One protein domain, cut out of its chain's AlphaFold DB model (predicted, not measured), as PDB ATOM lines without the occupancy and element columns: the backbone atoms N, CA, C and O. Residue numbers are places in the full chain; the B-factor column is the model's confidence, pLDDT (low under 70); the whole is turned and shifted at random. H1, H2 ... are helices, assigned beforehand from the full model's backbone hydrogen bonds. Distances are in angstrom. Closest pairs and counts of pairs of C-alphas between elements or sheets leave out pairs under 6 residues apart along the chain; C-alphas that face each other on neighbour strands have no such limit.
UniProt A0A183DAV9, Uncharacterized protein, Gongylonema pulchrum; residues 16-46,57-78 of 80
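AT A GLANCE: This is residues 16 to 46 and 57 to 78 of the 80 residues of an uncharacterized protein of Gongylonema pulchrum (UniProt A0A183DAV9). The model shows one long helix, H3, in one place, and in another a strung-out piece of chain with the small helix H1 at one end and a looped head round the short helix H2 at the other. Between H1 and H2 the chain runs out as a long link, residues 22 to 38, and after H2 residues 43 to 46 fold back toward it; residues 16 to 25, with H1 among them, stick out from this head. The printed part has 53 residues with three named helices, in the order H1, H2, H3, and no named strand; the class is all helix. The whole is extended, with a radius of gyration of the C-alphas of 19.7 A and spans of 49 by 35 by 25 A.

HOW THE PARTS SIT: The longest helix is H3, residues 59 to 76, and it touches no helix. The stretch of residues 57 to 78, of which 59 to 76 belong to H3, stands free. H2, residues 39 to 42, is apart from H3, with no C-alpha of the one within 8 A of the other. H1, residues 16 to 21, is apart from H3 by the same measure, and H1 and H2 are apart too. Residues 16 to 25, of which 16 to 21 belong to H1, also stand free. In H1 every O i to N i+4 pair is within hydrogen-bond range, in H3 13 of 14 are, and H2 is too short for such a pair, but its one O i to N i+3 pair is within range.

IN THESE COORDINATES: H3 has 18 residues, Val 59 to Thr 76, and measures 26.5 A from first to last C-alpha. It begins at C-alpha 59, (163.665, 151.203, 180.814), and ends at C-alpha 76, (187.263, 154.825, 192.392). H2 has four residues, Arg 39 to Thr 42, 5.0 A from first to last C-alpha, and begins at C-alpha 39, (173.775, 122.713, 181.544). H1 has six residues, Asn 16 to Leu 21, 8.6 A from first to last C-alpha, and begins at C-alpha 16, (169.609, 126.222, 209.372).

THE WHOLE: The two C-alphas farthest apart are those of Glu 32 and His 78, 51.1 A. Residues 47 to 56 are cut out and not printed, and C-alphas 46 and 57 are 25.8 A apart across the cut. The link from H1 to H2, 17 residues, is long; the link from H2 to H3 is the link across the cut. The mean pLDDT of the printed part is 83.1; residues 57 to 64, 66 and 78 are under 70.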
ATOM      1  N   ASN A  16     170.136 127.379 208.636       88.12
ATOM      2  CA  ASN A  16     169.609 126.222 209.372       88.12
ATOM      3  C   ASN A  16     168.080 126.275 209.480       88.12
ATOM      4  O   ASN A  16     167.395 125.308 209.164       88.12
ATOM      5  N   ASN A  17     167.546 127.437 209.860       84.94
ATOM      6  CA  ASN A  17     166.104 127.642 209.971       84.94
ATOM      7  C   ASN A  17     165.412 127.550 208.601       84.94
ATOM      8  O   ASN A  17     164.337 126.976 208.485       84.94
ATOM      9  N   PHE A  18     166.048 128.055 207.540       86.69
ATOM     10  CA  PHE A  18     165.528 127.907 206.182       86.69
ATOM     11  C   PHE A  18     165.443 126.432 205.755       86.69
ATOM     12  O   PHE A  18     164.439 126.022 205.175       86.69
ATOM     13  N   ALA A  19     166.464 125.630 206.069       86.75
ATOM     14  CA  ALA A  19     166.483 124.201 205.761       86.75
ATOM     15  C   ALA A  19     165.415 123.415 206.544       86.75
ATOM     16  O   ALA A  19     164.769 122.535 205.980       86.75
ATOM     17  N   GLU A  20     165.201 123.742 207.820       87.00
ATOM     18  CA  GLU A  20     164.211 123.071 208.676       87.00
ATOM     19  C   GLU A  20     162.764 123.476 208.360       87.00
ATOM     20  O   GLU A  20     161.857 122.650 208.460       87.00
ATOM     21  N   LEU A  21     162.537 124.730 207.956       86.56
ATOM     22  CA  LEU A  21     161.207 125.266 207.646       86.56
ATOM     23  C   LEU A  21     160.816 125.129 206.167       86.56
ATOM     24  O   LEU A  21     159.733 125.569 205.772       86.56
ATOM     25  N   CYS A  22     161.677 124.544 205.329       84.56
ATOM     26  CA  CYS A  22     161.401 124.384 203.909       84.56
ATOM     27  C   CYS A  22     160.192 123.463 203.681       84.56
ATOM     28  O   CYS A  22     160.200 122.288 204.044       84.56
ATOM     29  N   VAL A  23     159.149 123.988 203.035       89.62
ATOM     30  CA  VAL A  23     157.920 123.223 202.754       89.62
ATOM     31  C   VAL A  23     158.055 122.382 201.480       89.62
ATOM     32  O   VAL A  23     157.441 121.321 201.366       89.62
ATOM     33  N   PHE A  24     158.863 122.833 200.514       90.31
ATOM     34  CA  PHE A  24     159.021 122.169 199.219       90.31
ATOM     35  C   PHE A  24     160.451 122.260 198.696       90.31
ATOM     36  O   PHE A  24     161.008 123.346 198.560       90.31
ATOM     37  N   HIS A  25     160.992 121.118 198.277       90.75
ATOM     38  CA  HIS A  25     162.202 121.062 197.466       90.75
ATOM     39  C   HIS A  25     161.834 120.998 195.985       90.75
ATOM     40  O   HIS A  25     161.006 120.183 195.577       90.75
ATOM     41  N   VAL A  26     162.467 121.842 195.170       92.44
ATOM     42  CA  VAL A  26     162.308 121.835 193.712       92.44
ATOM     43  C   VAL A  26     163.626 121.359 193.101       92.44
ATOM     44  O   VAL A  26     164.564 122.149 193.016       92.44
ATOM     45  N   PRO A  27     163.742 120.076 192.722       93.75
ATOM     46  CA  PRO A  27     164.956 119.567 192.107       93.75
ATOM     47  C   PRO A  27     165.083 120.033 190.651       93.75
ATOM     48  O   PRO A  27     164.093 120.161 189.924       93.75
ATOM     49  N   ASP A  28     166.326 120.216 190.222       95.62
ATOM     50  CA  ASP A  28     166.687 120.382 188.815       95.62
ATOM     51  C   ASP A  28     166.396 119.105 188.008       95.62
ATOM     52  O   ASP A  28     166.255 118.001 188.547       95.62
ATOM     53  N   LYS A  29     166.342 119.237 186.678       94.75
ATOM     54  CA  LYS A  29     166.256 118.079 185.774       94.75
ATOM     55  C   LYS A  29     167.490 117.185 185.938       94.75
ATOM     56  O   LYS A  29     168.597 117.711 186.060       94.75
ATOM     57  N   PRO A  30     167.343 115.851 185.899       94.44
ATOM     58  CA  PRO A  30     168.461 114.949 186.142       94.44
ATOM     59  C   PRO A  30     169.443 114.945 184.956       94.44
ATOM     60  O   PRO A  30     169.100 115.381 183.851       94.44
ATOM     61  N   LEU A  31     170.683 114.511 185.206       93.25
ATOM     62  CA  LEU A  31     171.830 114.694 184.302       93.25
ATOM     63  C   LEU A  31     171.623 114.071 182.918       93.25
ATOM     64  O   LEU A  31     172.129 114.605 181.937       93.25
ATOM     65  N   GLU A  32     170.852 112.991 182.826       95.06
ATOM     66  CA  GLU A  32     170.554 112.280 181.579       95.06
ATOM     67  C   GLU A  32     169.753 113.142 180.592       95.06
ATOM     68  O   GLU A  32     169.771 112.889 179.391       95.06
ATOM     69  N   HIS A  33     169.067 114.176 181.091       90.12
ATOM     70  CA  HIS A  33     168.307 115.134 180.288       90.12
ATOM     71  C   HIS A  33     169.037 116.475 180.104       90.12
ATOM     72  O   HIS A  33     168.474 117.392 179.504       90.12
ATOM     73  N   GLN A  34     170.253 116.622 180.644       94.19
ATOM     74  CA  GLN A  34     171.038 117.847 180.531       94.19
ATOM     75  C   GLN A  34     171.992 117.778 179.337       94.19
ATOM     76  O   GLN A  34     172.650 116.770 179.096       94.19
ATOM     77  N   ASP A  35     172.123 118.896 178.631       94.56
ATOM     78  CA  ASP A  35     173.171 119.080 177.629       94.56
ATOM     79  C   ASP A  35     174.457 119.541 178.338       94.56
ATOM     80  O   ASP A  35     174.445 120.613 178.954       94.56
ATOM     81  N   PRO A  36     175.585 118.805 178.250       94.50
ATOM     82  CA  PRO A  36     176.852 119.203 178.866       94.50
ATOM     83  C   PRO A  36     177.358 120.585 178.431       94.50
ATOM     84  O   PRO A  36     178.020 121.267 179.211       94.50
ATOM     85  N   SER A  37     177.033 121.012 177.208       96.75
ATOM     86  CA  SER A  37     177.416 122.317 176.662       96.75
ATOM     87  C   SER A  37     176.471 123.451 177.078       96.75
ATOM     88  O   SER A  37     176.832 124.622 176.978       96.75
ATOM     89  N   ASN A  38     175.283 123.116 177.594       94.25
ATOM     90  CA  ASN A  38     174.244 124.071 177.974       94.25
ATOM     91  C   ASN A  38     173.528 123.665 179.276       94.25
ATOM     92  O   ASN A  38     172.297 123.712 179.398       94.25
ATOM     93  N   ARG A  39     174.307 123.242 180.276       95.38
ATOM     94  CA  ARG A  39     173.775 122.713 181.544       95.38
ATOM     95  C   ARG A  39     172.911 123.719 182.289       95.38
ATOM     96  O   ARG A  39     171.878 123.344 182.822       95.38
ATOM     97  N   ALA A  40     173.302 124.994 182.272       93.69
ATOM     98  CA  ALA A  40     172.584 126.056 182.971       93.69
ATOM     99  C   ALA A  40     171.132 126.214 182.487       93.69
ATOM    100  O   ALA A  40     170.239 126.445 183.296       93.69
ATOM    101  N   ALA A  41     170.878 126.073 181.182       94.50
ATOM    102  CA  ALA A  41     169.519 126.148 180.655       94.50
ATOM    103  C   ALA A  41     168.771 124.813 180.779       94.50
ATOM    104  O   ALA A  41     167.561 124.791 180.999       94.50
ATOM    105  N   THR A  42     169.480 123.694 180.623       95.00
ATOM    106  CA  THR A  42     168.862 122.361 180.574       95.00
ATOM    107  C   THR A  42     168.617 121.738 181.946       95.00
ATOM    108  O   THR A  42     167.785 120.838 182.039       95.00
ATOM    109  N   SER A  43     169.238 122.241 183.019       97.00
ATOM    110  CA  SER A  43     168.935 121.816 184.393       97.00
ATOM    111  C   SER A  43     167.641 122.424 184.944       97.00
ATOM    112  O   SER A  43     167.115 121.921 185.934       97.00
ATOM    113  N   LEU A  44     167.087 123.445 184.278       96.44
ATOM    114  CA  LEU A  44     165.933 124.212 184.744       96.44
ATOM    115  C   LEU A  44     164.756 123.307 185.178       96.44
ATOM    116  O   LEU A  44     164.273 122.509 184.357       96.44
ATOM    117  N   PRO A  45     164.249 123.463 186.418       95.19
ATOM    118  CA  PRO A  45     163.073 122.753 186.905       95.19
ATOM    119  C   PRO A  45     161.852 122.923 185.999       95.19
ATOM    120  O   PRO A  45     161.667 123.957 185.359       95.19
ATOM    121  N   LEU A  46     160.968 121.922 185.986       88.88
ATOM    122  CA  LEU A  46     159.801 121.875 185.088       88.88
ATOM    123  C   LEU A  46     158.824 123.050 185.255       88.88
ATOM    124  O   LEU A  46     158.081 123.357 184.327       88.88
ATOM    125  N   PRO A  57     161.147 145.433 178.992       59.94
ATOM    126  CA  PRO A  57     161.219 146.829 178.576       59.94
ATOM    127  C   PRO A  57     162.557 147.457 179.002       59.94
ATOM    128  O   PRO A  57     162.882 147.509 180.189       59.94
ATOM    129  N   LYS A  58     163.321 147.974 178.027       58.78
ATOM    130  CA  LYS A  58     164.678 148.557 178.174       58.78
ATOM    131  C   LYS A  58     164.820 149.664 179.233       58.78
ATOM    132  O   LYS A  58     165.940 150.071 179.532       58.78
ATOM    133  N   VAL A  59     163.716 150.136 179.806       57.69
ATOM    134  CA  VAL A  59     163.665 151.203 180.814       57.69
ATOM    135  C   VAL A  59     164.399 150.806 182.103       57.69
ATOM    136  O   VAL A  59     165.071 151.644 182.694       57.69
ATOM    137  N   ALA A  60     164.364 149.528 182.499       55.28
ATOM    138  CA  ALA A  60     165.108 149.058 183.674       55.28
ATOM    139  C   ALA A  60     166.629 149.001 183.422       55.28
ATOM    140  O   ALA A  60     167.418 149.337 184.299       55.28
ATOM    141  N   SER A  61     167.051 148.637 182.206       57.44
ATOM    142  CA  SER A  61     168.465 148.402 181.873       57.44
ATOM    143  C   SER A  61     169.319 149.675 181.960       57.44
ATOM    144  O   SER A  61     170.419 149.648 182.508       57.44
ATOM    145  N   PHE A  62     168.789 150.820 181.516       58.31
ATOM    146  CA  PHE A  62     169.509 152.095 181.608       58.31
ATOM    147  C   PHE A  62     169.735 152.547 183.056       58.31
ATOM    148  O   PHE A  62     170.830 152.995 183.385       58.31
ATOM    149  N   ALA A  63     168.741 152.386 183.936       63.19
ATOM    150  CA  ALA A  63     168.869 152.768 185.342       63.19
ATOM    151  C   ALA A  63     169.910 151.908 186.081       63.19
ATOM    152  O   ALA A  63     170.728 152.448 186.826       63.19
ATOM    153  N   PHE A  64     169.935 150.594 185.822       63.34
ATOM    154  CA  PHE A  64     170.945 149.696 186.390       63.34
ATOM    155  C   PHE A  64     172.353 150.028 185.884       63.34
ATOM    156  O   PHE A  64     173.266 150.160 186.695       63.34
ATOM    157  N   ILE A  65     172.536 150.237 184.576       73.81
ATOM    158  CA  ILE A  65     173.842 150.616 184.010       73.81
ATOM    159  C   ILE A  65     174.326 151.941 184.612       73.81
ATOM    160  O   ILE A  65     175.476 152.032 185.037       73.81
ATOM    161  N   CYS A  66     173.457 152.949 184.712       69.81
ATOM    162  CA  CYS A  66     173.809 154.223 185.333       69.81
ATOM    163  C   CYS A  66     174.194 154.056 186.805       69.81
ATOM    164  O   CYS A  66     175.200 154.623 187.212       69.81
ATOM    165  N   PHE A  67     173.458 153.262 187.589       75.06
ATOM    166  CA  PHE A  67     173.772 153.045 189.003       75.06
ATOM    167  C   PHE A  67     175.120 152.339 189.194       75.06
ATOM    168  O   PHE A  67     175.931 152.803 189.988       75.06
ATOM    169  N   PHE A  68     175.399 151.280 188.424       75.62
ATOM    170  CA  PHE A  68     176.676 150.557 188.485       75.62
ATOM    171  C   PHE A  68     177.866 151.415 188.035       75.62
ATOM    172  O   PHE A  68     178.942 151.353 188.632       75.62
ATOM    173  N   LEU A  69     177.691 152.241 186.998       78.25
ATOM    174  CA  LEU A  69     178.735 153.164 186.549       78.25
ATOM    175  C   LEU A  69     178.965 154.293 187.559       78.25
ATOM    176  O   LEU A  69     180.115 154.637 187.830       78.25
ATOM    177  N   LEU A  70     177.898 154.839 188.152       78.25
ATOM    178  CA  LEU A  70     177.997 155.887 189.168       78.25
ATOM    179  C   LEU A  70     178.631 155.349 190.456       78.25
ATOM    180  O   LEU A  70     179.495 156.008 191.025       78.25
ATOM    181  N   SER A  71     178.263 154.139 190.891       79.25
ATOM    182  CA  SER A  71     178.864 153.506 192.066       79.25
ATOM    183  C   SER A  71     180.346 153.226 191.840       79.25
ATOM    184  O   SER A  71     181.161 153.538 192.699       79.25
ATOM    185  N   HIS A  72     180.724 152.703 190.669       79.69
ATOM    186  CA  HIS A  72     182.129 152.451 190.355       79.69
ATOM    187  C   HIS A  72     182.940 153.755 190.279       79.69
ATOM    188  O   HIS A  72     184.051 153.809 190.804       79.69
ATOM    189  N   PHE A  73     182.372 154.822 189.708       82.25
ATOM    190  CA  PHE A  73     182.990 156.148 189.689       82.25
ATOM    191  C   PHE A  73     183.191 156.707 191.107       82.25
ATOM    192  O   PHE A  73     184.290 157.138 191.444       82.25
ATOM    193  N   LEU A  74     182.168 156.644 191.963       79.44
ATOM    194  CA  LEU A  74     182.235 157.139 193.342       79.44
ATOM    195  C   LEU A  74     183.243 156.363 194.202       79.44
ATOM    196  O   LEU A  74     183.983 156.985 194.963       79.44
ATOM    197  N   ILE A  75     183.312 155.035 194.043       79.31
ATOM    198  CA  ILE A  75     184.278 154.167 194.738       79.31
ATOM    199  C   ILE A  75     185.707 154.473 194.274       79.31
ATOM    200  O   ILE A  75     186.609 154.627 195.092       79.31
ATOM    201  N   THR A  76     185.922 154.602 192.963       74.38
ATOM    202  CA  THR A  76     187.263 154.825 192.392       74.38
ATOM    203  C   THR A  76     187.804 156.219 192.710       74.38
ATOM    204  O   THR A  76     189.009 156.397 192.863       74.38
ATOM    205  N   HIS A  77     186.920 157.210 192.836       80.69
ATOM    206  CA  HIS A  77     187.287 158.593 193.139       80.69
ATOM    207  C   HIS A  77     187.146 158.968 194.623       80.69
ATOM    208  O   HIS A  77     187.288 160.142 194.954       80.69
ATOM    209  N   HIS A  78     186.930 157.987 195.509       68.12
ATOM    210  CA  HIS A  78     186.980 158.152 196.968       68.12
ATOM    211  C   HIS A  78     186.076 159.279 197.508       68.12
ATOM    212  O   HIS A  78     186.429 160.006 198.435       68.12
TER     213      HIS A  78